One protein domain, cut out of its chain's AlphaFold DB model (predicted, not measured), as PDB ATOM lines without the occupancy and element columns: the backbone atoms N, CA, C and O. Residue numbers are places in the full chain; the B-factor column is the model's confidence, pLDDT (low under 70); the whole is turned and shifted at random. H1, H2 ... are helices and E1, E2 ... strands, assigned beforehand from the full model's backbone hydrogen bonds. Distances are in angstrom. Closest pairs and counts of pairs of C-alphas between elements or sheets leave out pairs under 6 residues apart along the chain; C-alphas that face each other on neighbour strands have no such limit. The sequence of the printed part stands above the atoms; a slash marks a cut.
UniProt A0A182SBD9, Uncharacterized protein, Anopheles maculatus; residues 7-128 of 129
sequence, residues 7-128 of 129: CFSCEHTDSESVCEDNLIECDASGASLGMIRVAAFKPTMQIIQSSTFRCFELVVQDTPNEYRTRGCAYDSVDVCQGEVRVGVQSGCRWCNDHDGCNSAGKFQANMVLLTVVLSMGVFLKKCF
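This is residues 7 to 128 of the 129 residues of an uncharacterized protein of Anopheles maculatus (UniProt A0A182SBD9). A compact body, built on a twisted antiparallel sheet of three strands with H2 packed over E3, has a long tail, residues 107 to 128, sticking out and ending in H3. The tail makes the length. The printed part has 122 residues, with three named helices and four named strands in the order H1 E1 H2 E2 E3 E4 H3; the sheet runs E3 E2 E4, and the class is mixed, helices and strands. The whole is loose, with a radius of gyration of the C-alphas of 19.7 A and spans of 70 by 36 by 23 A, only just elongated.

Find C-alpha 53 at (27.331, -1.005, 42.037); from there E2, residues 53 to 62, runs 28.5 A. E3, residues 65 to 74, covers 27.6 A and bends by 59 degrees at residue 71, and E4, residues 88 to 95, covers 21.7 A. Look earlier for H1 at residues 16 to 21, E1 at 23 to 25 and H2 at 28 to 39, 16.1 A long. H3, residues 112 to 126, runs 21.9 A to C-alpha 126 at (60.126, -23.101, 84.500).

Start at the hairpin of E2 and E3, where N 58 and O 69 are 2.9 A apart. On the other side of E2, antiparallel E4 brings O 93 to 2.8 A from N 57. H2 is on the sheet at a height of 4.5 A, over E3 and along the strands, at 19 degrees on the local plane; the closest C-alphas, of Ala 31 and Ala 73, are 4.4 A apart. H1 only grazes the sheet. E1 pairs with no named strand, but residues 7 to 8 pair antiparallel with its residues 23 to 24. H3 is not on the sheet. Every O i to N i+4 pair is within hydrogen-bond range in H1 and H2, and 10 of 11 in H3.

The farthest C-alphas, of Thr 44 and Phe 128, are 70.8 A apart. The printed part has no cut. The links H2 to E2, E3 to E4 and E4 to H3 are long. Residues 104 to 128 have pLDDT under 70.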
ATOM      1  N   CYS A   7      31.322   2.129  50.082       95.38
ATOM      2  CA  CYS A   7      32.717   1.971  49.668       95.38
ATOM      3  C   CYS A   7      33.577   3.112  50.194       95.38
ATOM      4  O   CYS A   7      33.123   4.251  50.295       95.38
ATOM      5  N   PHE A   8      34.851   2.828  50.457       95.19
ATOM      6  CA  PHE A   8      35.829   3.887  50.674       95.19
ATOM      7  C   PHE A   8      36.037   4.673  49.379       95.19
ATOM      8  O   PHE A   8      36.081   4.082  48.295       95.19
ATOM      9  N   SER A   9      36.159   5.992  49.484       94.75
ATOM     10  CA  SER A   9      36.186   6.911  48.350       94.75
ATOM     11  C   SER A   9      37.237   7.992  48.544       94.75
ATOM     12  O   SER A   9      37.221   8.733  49.515       94.75
ATOM     13  N   CYS A  10      38.148   8.107  47.586       93.81
ATOM     14  CA  CYS A  10      39.132   9.180  47.554       93.81
ATOM     15  C   CYS A  10      39.663   9.368  46.135       93.81
ATOM     16  O   CYS A  10      39.583   8.465  45.290       93.81
ATOM     17  N   GLU A  11      40.191  10.552  45.876       93.44
ATOM     18  CA  GLU A  11      40.897  10.899  44.658       93.44
ATOM     19  C   GLU A  11      42.417  10.784  44.842       93.44
ATOM     20  O   GLU A  11      42.941  10.841  45.948       93.44
ATOM     21  N   HIS A  12      43.140  10.653  43.730       84.06
ATOM     22  CA  HIS A  12      44.600  10.559  43.682       84.06
ATOM     23  C   HIS A  12      45.376  11.735  44.293       84.06
ATOM     24  O   HIS A  12      46.585  11.621  44.476       84.06
ATOM     25  N   THR A  13      44.715  12.857  44.575       87.50
ATOM     26  CA  THR A  13      45.299  14.021  45.252       87.50
ATOM     27  C   THR A  13      45.080  14.015  46.763       87.50
ATOM     28  O   THR A  13      45.662  14.846  47.460       87.50
ATOM     29  N   ASP A  14      44.226  13.125  47.267       86.50
ATOM     30  CA  ASP A  14      43.890  13.051  48.684       86.50
ATOM     31  C   ASP A  14      44.996  12.342  49.478       86.50
ATOM     32  O   ASP A  14      45.740  11.507  48.959       86.50
ATOM     33  N   SER A  15      45.103  12.656  50.772       81.25
ATOM     34  CA  SER A  15      46.002  11.927  51.665       81.25
ATOM     35  C   SER A  15      45.485  10.512  51.938       81.25
ATOM     36  O   SER A  15      44.281  10.255  51.934       81.25
ATOM     37  N   GLU A  16      46.393   9.592  52.271       78.81
ATOM     38  CA  GLU A  16      46.037   8.201  52.590       78.81
ATOM     39  C   GLU A  16      44.996   8.104  53.719       78.81
ATOM     40  O   GLU A  16      44.084   7.288  53.641       78.81
ATOM     41  N   SER A  17      45.060   8.998  54.713       80.12
ATOM     42  CA  SER A  17      44.069   9.075  55.794       80.12
ATOM     43  C   SER A  17      42.645   9.318  55.282       80.12
ATOM     44  O   SER A  17      41.700   8.703  55.760       80.12
ATOM     45  N   VAL A  18      42.474  10.164  54.260       84.31
ATOM     46  CA  VAL A  18      41.158  10.406  53.648       84.31
ATOM     47  C   VAL A  18      40.668   9.142  52.940       84.31
ATOM     48  O   VAL A  18      39.502   8.779  53.071       84.31
ATOM     49  N   CYS A  19      41.563   8.426  52.254       82.12
ATOM     50  CA  CYS A  19      41.243   7.151  51.611       82.12
ATOM     51  C   CYS A  19      40.853   6.032  52.591       82.12
ATOM     52  O   CYS A  19      40.226   5.060  52.156       82.12
ATOM     53  N   GLU A  20      41.264   6.114  53.859       83.06
ATOM     54  CA  GLU A  20      40.946   5.138  54.912       83.06
ATOM     55  C   GLU A  20      39.657   5.466  55.676       83.06
ATOM     56  O   GLU A  20      39.010   4.539  56.149       83.06
ATOM     57  N   ASP A  21      39.258   6.739  55.757       86.19
ATOM     58  CA  ASP A  21      38.132   7.167  56.603       86.19
ATOM     59  C   ASP A  21      36.866   7.547  55.813       86.19
ATOM     60  O   ASP A  21      35.761   7.565  56.363       86.19
ATOM     61  N   ASN A  22      36.986   7.870  54.519       91.19
ATOM     62  CA  ASN A  22      35.864   8.383  53.730       91.19
ATOM     63  C   ASN A  22      35.003   7.256  53.144       91.19
ATOM     64  O   ASN A  22      35.230   6.802  52.022       91.19
ATOM     65  N   LEU A  23      34.007   6.809  53.907       93.81
ATOM     66  CA  LEU A  23      33.010   5.835  53.466       93.81
ATOM     67  C   LEU A  23      31.789   6.545  52.855       93.81
ATOM     68  O   LEU A  23      31.196   7.417  53.490       93.81
ATOM     69  N   ILE A  24      31.397   6.160  51.638       94.31
ATOM     70  CA  ILE A  24      30.212   6.685  50.939       94.31
ATOM     71  C   ILE A  24      29.257   5.555  50.564       94.31
ATOM     72  O   ILE A  24      29.701   4.447  50.277       94.31
ATOM     73  N   GLU A  25      27.959   5.846  50.506       94.88
ATOM     74  CA  GLU A  25      26.967   4.932  49.936       94.88
ATOM     75  C   GLU A  25      27.061   4.942  48.402       94.88
ATOM     76  O   GLU A  25      27.169   6.004  47.781       94.88
ATOM     77  N   CYS A  26      27.032   3.768  47.771       94.88
ATOM     78  CA  CYS A  26      27.032   3.678  46.319       94.88
ATOM     79  C   CYS A  26      25.641   3.873  45.734       94.88
ATOM     80  O   CYS A  26      24.755   3.025  45.852       94.88
ATOM     81  N   ASP A  27      25.524   4.960  44.984       93.62
ATOM     82  CA  ASP A  27      24.434   5.246  44.071       93.62
ATOM     83  C   ASP A  27      24.987   5.652  42.690       93.62
ATOM     84  O   ASP A  27      26.194   5.604  42.424       93.62
ATOM     85  N   ALA A  28      24.101   6.078  41.786       93.00
ATOM     86  CA  ALA A  28      24.504   6.532  40.457       93.00
ATOM     87  C   ALA A  28      25.456   7.743  40.505       93.00
ATOM     88  O   ALA A  28      26.310   7.889  39.628       93.00
ATOM     89  N   SER A  29      25.340   8.606  41.517       93.06
ATOM     90  CA  SER A  29      26.191   9.788  41.671       93.06
ATOM     91  C   SER A  29      27.598   9.401  42.137       93.06
ATOM     92  O   SER A  29      28.579   9.792  41.501       93.06
ATOM     93  N   GLY A  30      27.702   8.537  43.151       94.56
ATOM     94  CA  GLY A  30      28.959   7.992  43.655       94.56
ATOM     95  C   GLY A  30      29.680   7.153  42.604       94.56
ATOM     96  O   GLY A  30      30.888   7.299  42.417       94.56
ATOM     97  N   ALA A  31      28.940   6.330  41.854       95.19
ATOM     98  CA  ALA A  31      29.491   5.557  40.745       95.19
ATOM     99  C   ALA A  31      30.008   6.461  39.621       95.19
ATOM    100  O   ALA A  31      31.118   6.267  39.130       95.19
ATOM    101  N   SER A  32      29.246   7.490  39.237       94.69
ATOM    102  CA  SER A  32      29.677   8.440  38.203       94.69
ATOM    103  C   SER A  32      30.929   9.209  38.624       94.69
ATOM    104  O   SER A  32      31.858   9.330  37.829       94.69
ATOM    105  N   LEU A  33      30.999   9.670  39.878       94.56
ATOM    106  CA  LEU A  33      32.185  10.336  40.415       94.56
ATOM    107  C   LEU A  33      33.407   9.407  40.409       94.56
ATOM    108  O   LEU A  33      34.484   9.808  39.971       94.56
ATOM    109  N   GLY A  34      33.232   8.149  40.825       94.88
ATOM    110  CA  GLY A  34      34.278   7.134  40.737       94.88
ATOM    111  C   GLY A  34      34.781   6.936  39.304       94.88
ATOM    112  O   GLY A  34      35.989   6.915  39.075       94.88
ATOM    113  N   MET A  35      33.878   6.879  38.321       94.44
ATOM    114  CA  MET A  35      34.252   6.741  36.908       94.44
ATOM    115  C   MET A  35      34.975   7.965  36.346       94.44
ATOM    116  O   MET A  35      35.899   7.792  35.557       94.44
ATOM    117  N   ILE A  36      34.625   9.182  36.775       94.25
ATOM    118  CA  ILE A  36      35.367  10.399  36.402       94.25
ATOM    119  C   ILE A  36      36.814  10.308  36.895       94.25
ATOM    120  O   ILE A  36      37.745  10.574  36.133       94.25
ATOM    121  N   ARG A  37      37.020   9.866  38.142       94.56
ATOM    122  CA  ARG A  37      38.368   9.682  38.699       94.56
ATOM    123  C   ARG A  37      39.151   8.601  37.951       94.56
ATOM    124  O   ARG A  37      40.323   8.798  37.649       94.56
ATOM    125  N   VAL A  38      38.512   7.488  37.579       94.81
ATOM    126  CA  VAL A  38      39.154   6.452  36.746       94.81
ATOM    127  C   VAL A  38      39.498   6.991  35.356       94.81
ATOM    128  O   VAL A  38      40.590   6.723  34.857       94.81
ATOM    129  N   ALA A  39      38.627   7.797  34.743       93.44
ATOM    130  CA  ALA A  39      38.860   8.389  33.426       93.44
ATOM    131  C   ALA A  39      40.077   9.335  33.395       93.44
ATOM    132  O   ALA A  39      40.695   9.497  32.341       93.44
ATOM    133  N   ALA A  40      40.484   9.894  34.543       92.69
ATOM    134  CA  ALA A  40      41.728  10.657  34.662       92.69
ATOM    135  C   ALA A  40      42.980   9.811  34.354       92.69
ATOM    136  O   ALA A  40      43.988  10.359  33.901       92.69
ATOM    137  N   PHE A  41      42.910   8.487  34.532       94.81
ATOM    138  CA  PHE A  41      43.982   7.543  34.203       94.81
ATOM    139  C   PHE A  41      43.658   6.672  32.985       94.81
ATOM    140  O   PHE A  41      44.570   6.316  32.246       94.81
ATOM    141  N   LYS A  42      42.384   6.360  32.736       94.75
ATOM    142  CA  LYS A  42      41.919   5.471  31.660       94.75
ATOM    143  C   LYS A  42      40.842   6.149  30.801       94.75
ATOM    144  O   LYS A  42      39.670   5.785  30.877       94.75
ATOM    145  N   PRO A  43      41.204   7.142  29.967       92.12
ATOM    146  CA  PRO A  43      40.231   7.966  29.245       92.12
ATOM    147  C   PRO A  43      39.461   7.215  28.147       92.12
ATOM    148  O   PRO A  43      38.432   7.697  27.685       92.12
ATOM    149  N   THR A  44      39.954   6.058  27.700       89.44
ATOM    150  CA  THR A  44      39.337   5.236  26.642       89.44
ATOM    151  C   THR A  44      38.371   4.180  27.179       89.44
ATOM    152  O   THR A  44      37.766   3.446  26.397       89.44
ATOM    153  N   MET A  45      38.223   4.082  28.502       88.81
ATOM    154  CA  MET A  45      37.332   3.117  29.131       88.81
ATOM    155  C   MET A  45      35.871   3.468  28.832       88.81
ATOM    156  O   MET A  45      35.436   4.605  29.016       88.81
ATOM    157  N   GLN A  46      35.097   2.480  28.386       87.38
ATOM    158  CA  GLN A  46      33.671   2.663  28.135       87.38
ATOM    159  C   GLN A  46      32.897   2.580  29.449       87.38
ATOM    160  O   GLN A  46      32.976   1.583  30.167       87.38
ATOM    161  N   ILE A  47      32.129   3.625  29.755       86.94
ATOM    162  CA  ILE A  47      31.282   3.678  30.946       86.94
ATOM    163  C   ILE A  47      29.865   3.293  30.535       86.94
ATOM    164  O   ILE A  47      29.168   4.054  29.866       86.94
ATOM    165  N   ILE A  48      29.439   2.106  30.954       89.25
ATOM    166  CA  ILE A  48      28.072   1.619  30.773       89.25
ATOM    167  C   ILE A  48      27.397   1.694  32.136       89.25
ATOM    168  O   ILE A  48      27.863   1.060  33.079       89.25
ATOM    169  N   GLN A  49      26.331   2.482  32.252       89.56
ATOM    170  CA  GLN A  49      25.601   2.631  33.510       89.56
ATOM    171  C   GLN A  49      24.784   1.369  33.823       89.56
ATOM    172  O   GLN A  49      24.166   0.779  32.936       89.56
ATOM    173  N   SER A  50      24.746   0.993  35.098       89.56
ATOM    174  CA  SER A  50      23.945  -0.108  35.641       89.56
ATOM    175  C   SER A  50      23.173   0.340  36.880       89.56
ATOM    176  O   SER A  50      23.479   1.362  37.490       89.56
ATOM    177  N   SER A  51      22.169  -0.445  37.273       89.56
ATOM    178  CA  SER A  51      21.434  -0.256  38.531       89.56
ATOM    179  C   SER A  51      22.117  -0.907  39.741       89.56
ATOM    180  O   SER A  51      21.627  -0.780  40.859       89.56
ATOM    181  N   THR A  52      23.221  -1.621  39.516       92.56
ATOM    182  CA  THR A  52      24.056  -2.269  40.532       92.56
ATOM    183  C   THR A  52      25.441  -1.633  40.579       92.56
ATOM    184  O   THR A  52      25.939  -1.129  39.566       92.56
ATOM    185  N   PHE A  53      26.066  -1.678  41.755       94.00
ATOM    186  CA  PHE A  53      27.331  -1.005  42.037       94.00
ATOM    187  C   PHE A  53      28.332  -1.947  42.706       94.00
ATOM    188  O   PHE A  53      27.949  -2.944  43.319       94.00
ATOM    189  N   ARG A  54      29.615  -1.603  42.604       94.88
ATOM    190  CA  ARG A  54      30.727  -2.290  43.271       94.88
ATOM    191  C   ARG A  54      31.792  -1.302  43.719       94.88
ATOM    192  O   ARG A  54      31.936  -0.237  43.118       94.88
ATOM    193  N   CYS A  55      32.564  -1.665  44.732       95.75
ATOM    194  CA  CYS A  55      33.715  -0.882  45.152       95.75
ATOM    195  C   CYS A  55      34.917  -1.168  44.252       95.75
ATOM    196  O   CYS A  55      35.098  -2.301  43.800       95.75
ATOM    197  N   PHE A  56      35.781  -0.174  44.053       95.62
ATOM    198  CA  PHE A  56      37.077  -0.361  43.404       95.62
ATOM    199  C   PHE A  56      38.220   0.311  44.172       95.62
ATOM    200  O   PHE A  56      38.020   1.229  44.973       95.62
ATOM    201  N   GLU A  57      39.431  -0.153  43.882       95.44
ATOM    202  CA  GLU A  57      40.701   0.514  44.143       95.44
ATOM    203  C   GLU A  57      41.553   0.446  42.870       95.44
ATOM    204  O   GLU A  57      41.692  -0.625  42.278       95.44
ATOM    205  N   LEU A  58      42.132   1.577  42.473       95.25
ATOM    206  CA  LEU A  58      43.103   1.694  41.389       95.25
ATOM    207  C   LEU A  58      44.371   2.366  41.925       95.25
ATOM    208  O   LEU A  58      44.286   3.416  42.563       95.25
ATOM    209  N   VAL A  59      45.530   1.771  41.646       94.56
ATOM    210  CA  VAL A  59      46.849   2.304  41.996       94.56
ATOM    211  C   VAL A  59      47.688   2.425  40.728       94.56
ATOM    212  O   VAL A  59      47.876   1.448  39.994       94.56
ATOM    213  N   VAL A  60      48.176   3.635  40.464       95.25
ATOM    214  CA  VAL A  60      49.013   3.971  39.309       95.25
ATOM    215  C   VAL A  60      50.342   4.521  39.801       95.25
ATOM    216  O   VAL A  60      50.381   5.488  40.556       95.25
ATOM    217  N   GLN A  61      51.437   3.914  39.361       95.38
ATOM    218  CA  GLN A  61      52.789   4.360  39.661       95.38
ATOM    219  C   GLN A  61      53.323   5.204  38.500       95.38
ATOM    220  O   GLN A  61      53.481   4.697  37.392       95.38
ATOM    221  N   ASP A  62      53.649   6.466  38.765       93.44
ATOM    222  CA  ASP A  62      54.283   7.392  37.823       93.44
ATOM    223  C   ASP A  62      55.501   8.041  38.493       93.44
ATOM    224  O   ASP A  62      55.409   9.087  39.136       93.44
ATOM    225  N   THR A  63      56.634   7.337  38.445       90.06
ATOM    226  CA  THR A  63      57.838   7.595  39.247       90.06
ATOM    227  C   THR A  63      58.218   9.083  39.306       90.06
ATOM    228  O   THR A  63      58.469   9.682  38.260       90.06
ATOM    229  N   PRO A  64      58.353   9.685  40.508       89.06
ATOM    230  CA  PRO A  64      58.356   9.067  41.843       89.06
ATOM    231  C   PRO A  64      56.975   8.975  42.528       89.06
ATOM    232  O   PRO A  64      56.907   8.595  43.693       89.06
ATOM    233  N   ASN A  65      55.890   9.341  41.848       90.56
ATOM    234  CA  ASN A  65      54.559   9.472  42.436       90.56
ATOM    235  C   ASN A  65      53.776   8.151  42.398       90.56
ATOM    236  O   ASN A  65      53.865   7.390  41.431       90.56
ATOM    237  N   GLU A  66      52.976   7.900  43.434       92.00
ATOM    238  CA  GLU A  66      51.929   6.874  43.454       92.00
ATOM    239  C   GLU A  66      50.569   7.574  43.537       92.00
ATOM    240  O   GLU A  66      50.341   8.411  44.408       92.00
ATOM    241  N   TYR A  67      49.666   7.221  42.632       92.88
ATOM    242  CA  TYR A  67      48.309   7.737  42.569       92.88
ATOM    243  C   TYR A  67      47.330   6.638  42.952       92.88
ATOM    244  O   TYR A  67      47.212   5.630  42.255       92.88
ATOM    245  N   ARG A  68      46.603   6.839  44.052       93.00
ATOM    246  CA  ARG A  68      45.595   5.902  44.551       93.00
ATOM    247  C   ARG A  68      44.208   6.494  44.403       93.00
ATOM    248  O   ARG A  68      43.972   7.644  44.733       93.00
ATOM    249  N   THR A  69      43.263   5.718  43.906       94.62
ATOM    250  CA  THR A  69      41.873   6.154  43.773       94.62
ATOM    251  C   THR A  69      40.953   5.037  44.219       94.62
ATOM    252  O   THR A  69      41.143   3.878  43.848       94.62
ATOM    253  N   ARG A  70      39.943   5.394  45.009       95.62
ATOM    254  CA  ARG A  70      38.899   4.481  45.473       95.62
ATOM    255  C   ARG A  70      37.526   5.082  45.226       95.62
ATOM    256  O   ARG A  70      37.372   6.306  45.169       95.62
ATOM    257  N   GLY A  71      36.524   4.224  45.124       95.69
ATOM    258  CA  GLY A  71      35.135   4.656  45.105       95.69
ATOM    259  C   GLY A  71      34.191   3.576  44.611       95.69
ATOM    260  O   GLY A  71      34.521   2.388  44.599       95.69
ATOM    261  N   CYS A  72      33.019   4.026  44.185       96.12
ATOM    262  CA  CYS A  72      31.994   3.198  43.573       96.12
ATOM    263  C   CYS A  72      32.178   3.145  42.053       96.12
ATOM    264  O   CYS A  72      32.550   4.131  41.417       96.12
ATOM    265  N   ALA A  73      31.849   2.009  41.460       96.06
ATOM    266  CA  ALA A  73      31.736   1.818  40.027       96.06
ATOM    267  C   ALA A  73      30.399   1.162  39.695       96.06
ATOM    268  O   ALA A  73      29.831   0.433  40.509       96.06
ATOM    269  N   TYR A  74      29.928   1.385  38.471       95.00
ATOM    270  CA  TYR A  74      28.884   0.551  37.887       95.00
ATOM    271  C   TYR A  74      29.411  -0.882  37.751       95.00
ATOM    272  O   TYR A  74      30.546  -1.092  37.315       95.00
ATOM    273  N   ASP A  75      28.603  -1.873  38.117       93.00
ATOM    274  CA  ASP A  75      29.003  -3.287  38.059       93.00
ATOM    275  C   ASP A  75      29.335  -3.747  36.626       93.00
ATOM    276  O   ASP A  75      30.195  -4.599  36.408       93.00
ATOM    277  N   SER A  76      28.737  -3.100  35.623       91.88
ATOM    278  CA  SER A  76      29.037  -3.295  34.200       91.88
ATOM    279  C   SER A  76      30.402  -2.761  33.743       91.88
ATOM    280  O   SER A  76      30.791  -3.036  32.610       91.88
ATOM    281  N   VAL A  77      31.131  -1.995  34.565       91.38
ATOM    282  CA  VAL A  77      32.393  -1.339  34.168       91.38
ATOM    283  C   VAL A  77      33.579  -1.942  34.902       91.38
ATOM    284  O   VAL A  77      33.722  -1.762  36.113       91.38
ATOM    285  N   ASP A  78      34.447  -2.664  34.192       92.31
ATOM    286  CA  ASP A  78      35.682  -3.235  34.745       92.31
ATOM    287  C   ASP A  78      36.815  -2.200  34.779       92.31
ATOM    288  O   ASP A  78      37.538  -2.004  33.804       92.31
ATOM    289  N   VAL A  79      36.977  -1.554  35.939       93.44
ATOM    290  CA  VAL A  79      38.027  -0.552  36.202       93.44
ATOM    291  C   VAL A  79      39.437  -1.116  35.998       93.44
ATOM    292  O   VAL A  79      40.364  -0.365  35.682       93.44
ATOM    293  N   CYS A  80      39.630  -2.427  36.157       93.19
ATOM    294  CA  CYS A  80      40.947  -3.048  36.050       93.19
ATOM    295  C   CYS A  80      41.368  -3.330  34.609       93.19
ATOM    296  O   CYS A  80      42.564  -3.492  34.366       93.19
ATOM    297  N   GLN A  81      40.436  -3.317  33.654       91.81
ATOM    298  CA  GLN A  81      40.744  -3.468  32.234       91.81
ATOM    299  C   GLN A  81      41.285  -2.186  31.601       91.81
ATOM    300  O   GLN A  81      41.085  -1.078  32.099       91.81
ATOM    301  N   GLY A  82      41.978  -2.348  30.476       88.50
ATOM    302  CA  GLY A  82      42.580  -1.249  29.729       88.50
ATOM    303  C   GLY A  82      43.876  -0.725  30.345       88.50
ATOM    304  O   GLY A  82      44.223  -1.016  31.490       88.50
ATOM    305  N   GLU A  83      44.587   0.064  29.550       90.69
ATOM    306  CA  GLU A  83      45.872   0.648  29.919       90.69
ATOM    307  C   GLU A  83      45.687   2.041  30.525       90.69
ATOM    308  O   GLU A  83      44.780   2.795  30.159       90.69
ATOM    309  N   VAL A  84      46.561   2.380  31.469       94.44
ATOM    310  CA  VAL A  84      46.657   3.742  31.993       94.44
ATOM    311  C   VAL A  84      47.395   4.622  30.989       94.44
ATOM    312  O   VAL A  84      48.356   4.192  30.358       94.44
ATOM    313  N   ARG A  85      46.960   5.872  30.836       94.25
ATOM    314  CA  ARG A  85      47.590   6.832  29.914       94.25
ATOM    315  C   ARG A  85      48.929   7.385  30.417       94.25
ATOM    316  O   ARG A  85      49.668   7.971  29.633       94.25
ATOM    317  N   VAL A  86      49.190   7.273  31.718       91.81
ATOM    318  CA  VAL A  86      50.411   7.726  32.398       91.81
ATOM    319  C   VAL A  86      50.849   6.671  33.406       91.81
ATOM    320  O   VAL A  86      50.000   6.032  34.030       91.81
ATOM    321  N   GLY A  87      52.161   6.509  33.567       92.50
ATOM    322  CA  GLY A  87      52.734   5.545  34.498       92.50
ATOM    323  C   GLY A  87      52.390   4.089  34.170       92.50
ATOM    324  O   GLY A  87      52.178   3.714  33.017       92.50
ATOM    325  N   VAL A  88      52.346   3.259  35.210       94.81
ATOM    326  CA  VAL A  88      51.966   1.844  35.147       94.81
ATOM    327  C   VAL A  88      50.913   1.535  36.206       94.81
ATOM    328  O   VAL A  88      50.997   2.013  37.336       94.81
ATOM    329  N   GLN A  89      49.918   0.716  35.870       95.19
ATOM    330  CA  GLN A  89      48.971   0.209  36.864       95.19
ATOM    331  C   GLN A  89      49.694  -0.791  37.775       95.19
ATOM    332  O   GLN A  89      49.963  -1.919  37.366       95.19
ATOM    333  N   SER A  90      50.010  -0.384  39.004       94.06
ATOM    334  CA  SER A  90      50.689  -1.224  39.998       94.06
ATOM    335  C   SER A  90      49.710  -2.046  40.840       94.06
ATOM    336  O   SER A  90      50.085  -3.085  41.379       94.06
ATOM    337  N   GLY A  91      48.444  -1.626  40.917       93.38
ATOM    338  CA  GLY A  91      47.396  -2.345  41.634       93.38
ATOM    339  C   GLY A  91      46.004  -2.020  41.108       93.38
ATOM    340  O   GLY A  91      45.715  -0.892  40.719       93.38
ATOM    341  N   CYS A  92      45.126  -3.021  41.086       95.12
ATOM    342  CA  CYS A  92      43.702  -2.811  40.863       95.12
ATOM    343  C   CYS A  92      42.888  -3.930  41.507       95.12
ATOM    344  O   CYS A  92      43.249  -5.103  41.404       95.12
ATOM    345  N   ARG A  93      41.788  -3.567  42.168       93.94
ATOM    346  CA  ARG A  93      40.859  -4.512  42.792       93.94
ATOM    347  C   ARG A  93      39.440  -3.969  42.730       93.94
ATOM    348  O   ARG A  93      39.231  -2.763  42.821       93.94
ATOM    349  N   TRP A  94      38.472  -4.870  42.660       93.50
ATOM    350  CA  TRP A  94      37.060  -4.573  42.869       93.50
ATOM    351  C   TRP A  94      36.432  -5.611  43.803       93.50
ATOM    352  O   TRP A  94      36.969  -6.707  43.964       93.50
ATOM    353  N   CYS A  95      35.326  -5.248  44.445       93.38
ATOM    354  CA  CYS A  95      34.594  -6.110  45.372       93.38
ATOM    355  C   CYS A  95      33.150  -5.609  45.547       93.38
ATOM    356  O   CYS A  95      32.860  -4.437  45.296       93.38
ATOM    357  N   ASN A  96      32.235  -6.500  45.927       93.25
ATOM    358  CA  ASN A  96      30.812  -6.194  46.130       93.25
ATOM    359  C   ASN A  96      30.158  -7.071  47.217       93.25
ATOM    360  O   ASN A  96      28.941  -7.228  47.246       93.25
ATOM    361  N   ASP A  97      30.971  -7.677  48.076       90.31
ATOM    362  CA  ASP A  97      30.563  -8.711  49.024       90.31
ATOM    363  C   ASP A  97      30.117  -8.154  50.386       90.31
ATOM    364  O   ASP A  97      29.282  -8.771  51.045       90.31
ATOM    365  N   HIS A  98      30.633  -6.991  50.801       90.88
ATOM    366  CA  HIS A  98      30.225  -6.279  52.018       90.88
ATOM    367  C   HIS A  98      30.637  -4.798  51.978       90.88
ATOM    368  O   HIS A  98      31.525  -4.411  51.217       90.88
ATOM    369  N   ASP A  99      30.030  -3.972  52.830       93.81
ATOM    370  CA  ASP A  99      30.388  -2.556  52.965       93.81
ATOM    371  C   ASP A  99      31.870  -2.369  53.318       93.81
ATOM    372  O   ASP A  99      32.405  -3.021  54.214       93.81
ATOM    373  N   GLY A 100      32.546  -1.451  52.628       92.12
ATOM    374  CA  GLY A 100      33.950  -1.130  52.877       92.12
ATOM    375  C   GLY A 100      34.934  -2.219  52.433       92.12
ATOM    376  O   GLY A 100      36.101  -2.184  52.832       92.12
ATOM    377  N   CYS A 101      34.517  -3.161  51.580       92.50
ATOM    378  CA  CYS A 101      35.373  -4.247  51.088       92.50
ATOM    379  C   CYS A 101      36.642  -3.753  50.356       92.50
ATOM    380  O   CYS A 101      37.638  -4.475  50.256       92.50
ATOM    381  N   ASN A 102      36.641  -2.507  49.858       92.38
ATOM    382  CA  ASN A 102      37.800  -1.873  49.226       92.38
ATOM    383  C   ASN A 102      38.725  -1.146  50.212       92.38
ATOM    384  O   ASN A 102      39.597  -0.396  49.770       92.38
ATOM    385  N   SER A 103      38.574  -1.366  51.520       85.69
ATOM    386  CA  SER A 103      39.527  -0.872  52.512       85.69
ATOM    387  C   SER A 103      40.953  -1.307  52.163       85.69
ATOM    388  O   SER A 103      41.204  -2.433  51.700       85.69
ATOM    389  N   ALA A 104      41.914  -0.414  52.424       67.38
ATOM    390  CA  ALA A 104      43.274  -0.859  52.678       67.38
ATOM    391  C   ALA A 104      43.181  -1.689  53.951       67.38
ATOM    392  O   ALA A 104      43.146  -1.150  55.053       67.38
ATOM    393  N   GLY A 105      43.096  -3.006  53.807       54.53
ATOM    394  CA  GLY A 105      43.384  -3.885  54.918       54.53
ATOM    395  C   GLY A 105      44.824  -3.614  55.329       54.53
ATOM    396  O   GLY A 105      45.742  -4.238  54.805       54.53
ATOM    397  N   LYS A 106      45.041  -2.693  56.275       49.84
ATOM    398  CA  LYS A 106      46.192  -2.779  57.158       49.84
ATOM    399  C   LYS A 106      45.997  -4.100  57.875       49.84
ATOM    400  O   LYS A 106      45.285  -4.185  58.871       49.84
ATOM    401  N   PHE A 107      46.608  -5.152  57.345       45.56
ATOM    402  CA  PHE A 107      46.853  -6.370  58.093       45.56
ATOM    403  C   PHE A 107      47.870  -5.997  59.182       45.56
ATOM    404  O   PHE A 107      49.037  -6.371  59.137       45.56
ATOM    405  N   GLN A 108      47.444  -5.199  60.168       43.06
ATOM    406  CA  GLN A 108      48.081  -5.142  61.469       43.06
ATOM    407  C   GLN A 108      47.768  -6.489  62.112       43.06
ATOM    408  O   GLN A 108      46.885  -6.621  62.956       43.06
ATOM    409  N   ALA A 109      48.474  -7.526  61.650       42.44
ATOM    410  CA  ALA A 109      48.651  -8.732  62.425       42.44
ATOM    411  C   ALA A 109      49.156  -8.252  63.780       42.44
ATOM    412  O   ALA A 109      50.258  -7.717  63.898       42.44
ATOM    413  N   ASN A 110      48.279  -8.338  64.770       42.12
ATOM    414  CA  ASN A 110      48.497  -7.856  66.113       42.12
ATOM    415  C   ASN A 110      49.678  -8.655  66.701       42.12
ATOM    416  O   ASN A 110      49.494  -9.723  67.283       42.12
ATOM    417  N   MET A 111      50.912  -8.173  66.498       49.94
ATOM    418  CA  MET A 111      52.174  -8.829  66.889       49.94
ATOM    419  C   MET A 111      52.327  -8.945  68.417       49.94
ATOM    420  O   MET A 111      53.337  -9.425  68.923       49.94
ATOM    421  N   VAL A 112      51.313  -8.520  69.172       52.84
ATOM    422  CA  VAL A 112      51.196  -8.688  70.620       52.84
ATOM    423  C   VAL A 112      50.697 -10.094  70.988       52.84
ATOM    424  O   VAL A 112      51.077 -10.629  72.024       52.84
ATOM    425  N   LEU A 113      49.906 -10.756  70.132       52.97
ATOM    426  CA  LEU A 113      49.385 -12.097  70.437       52.97
ATOM    427  C   LEU A 113      50.474 -13.183  70.396       52.97
ATOM    428  O   LEU A 113      50.430 -14.125  71.183       52.97
ATOM    429  N   LEU A 114      51.492 -13.035  69.542       52.50
ATOM    430  CA  LEU A 114      52.595 -14.002  69.449       52.50
ATOM    431  C   LEU A 114      53.561 -13.926  70.644       52.50
ATOM    432  O   LEU A 114      54.081 -14.955  71.076       52.50
ATOM    433  N   THR A 115      53.784 -12.745  71.225       55.31
ATOM    434  CA  THR A 115      54.718 -12.576  72.353       55.31
ATOM    435  C   THR A 115      54.146 -13.078  73.682       55.31
ATOM    436  O   THR A 115      54.884 -13.656  74.484       55.31
ATOM    437  N   VAL A 116      52.833 -12.949  73.911       57.75
ATOM    438  CA  VAL A 116      52.175 -13.477  75.125       57.75
ATOM    439  C   VAL A 116      52.180 -15.011  75.153       57.75
ATOM    440  O   VAL A 116      52.492 -15.607  76.183       57.75
ATOM    441  N   VAL A 117      51.927 -15.672  74.018       59.31
ATOM    442  CA  VAL A 117      51.938 -17.146  73.943       59.31
ATOM    443  C   VAL A 117      53.348 -17.711  74.156       59.31
ATOM    444  O   VAL A 117      53.520 -18.687  74.889       59.31
ATOM    445  N   LEU A 118      54.377 -17.074  73.585       58.75
ATOM    446  CA  LEU A 118      55.770 -17.504  73.755       58.75
ATOM    447  C   LEU A 118      56.287 -17.282  75.183       58.75
ATOM    448  O   LEU A 118      56.986 -18.137  75.722       58.75
ATOM    449  N   SER A 119      55.919 -16.169  75.823       57.78
ATOM    450  CA  SER A 119      56.311 -15.899  77.210       57.78
ATOM    451  C   SER A 119      55.605 -16.832  78.199       57.78
ATOM    452  O   SER A 119      56.287 -17.448  79.019       57.78
ATOM    453  N   MET A 120      54.288 -17.050  78.084       57.81
ATOM    454  CA  MET A 120      53.571 -18.022  78.928       57.81
ATOM    455  C   MET A 120      54.120 -19.447  78.784       57.81
ATOM    456  O   MET A 120      54.262 -20.145  79.789       57.81
ATOM    457  N   GLY A 121      54.488 -19.870  77.571       56.50
ATOM    458  CA  GLY A 121      55.099 -21.184  77.340       56.50
ATOM    459  C   GLY A 121      56.449 -21.367  78.046       56.50
ATOM    460  O   GLY A 121      56.742 -22.453  78.542       56.50
ATOM    461  N   VAL A 122      57.258 -20.306  78.154       59.19
ATOM    462  CA  VAL A 122      58.543 -20.333  78.878       59.19
ATOM    463  C   VAL A 122      58.345 -20.281  80.397       59.19
ATOM    464  O   VAL A 122      59.073 -20.960  81.120       59.19
ATOM    465  N   PHE A 123      57.351 -19.535  80.896       56.00
ATOM    466  CA  PHE A 123      57.032 -19.491  82.329       56.00
ATOM    467  C   PHE A 123      56.462 -20.821  82.847       56.00
ATOM    468  O   PHE A 123      56.905 -21.298  83.888       56.00
ATOM    469  N   LEU A 124      55.568 -21.476  82.097       54.47
ATOM    470  CA  LEU A 124      55.031 -22.797  82.458       54.47
ATOM    471  C   LEU A 124      56.118 -23.880  82.508       54.47
ATOM    472  O   LEU A 124      56.095 -24.725  83.398       54.47
ATOM    473  N   LYS A 125      57.103 -23.828  81.602       51.25
ATOM    474  CA  LYS A 125      58.215 -24.788  81.581       51.25
ATOM    475  C   LYS A 125      59.178 -24.620  82.763       51.25
ATOM    476  O   LYS A 125      59.800 -25.588  83.169       51.25
ATOM    477  N   LYS A 126      59.279 -23.413  83.332       52.34
ATOM    478  CA  LYS A 126      60.126 -23.101  84.500       52.34
ATOM    479  C   LYS A 126      59.477 -23.405  85.854       52.34
ATOM    480  O   LYS A 126      60.180 -23.406  86.853       52.34
ATOM    481  N   CYS A 127      58.165 -23.630  85.904       54.03
ATOM    482  CA  CYS A 127      57.452 -23.976  87.141       54.03
ATOM    483  C   CYS A 127      57.327 -25.490  87.382       54.03
ATOM    484  O   CYS A 127      56.745 -25.879  88.391       54.03
ATOM    485  N   PHE A 128      57.821 -26.331  86.466       49.38
ATOM    486  CA  PHE A 128      57.687 -27.791  86.532       49.38
ATOM    487  C   PHE A 128      59.038 -28.530  86.612       49.38
ATOM    488  O   PHE A 128      59.078 -29.739  86.394       49.38
TER     489      PHE A 128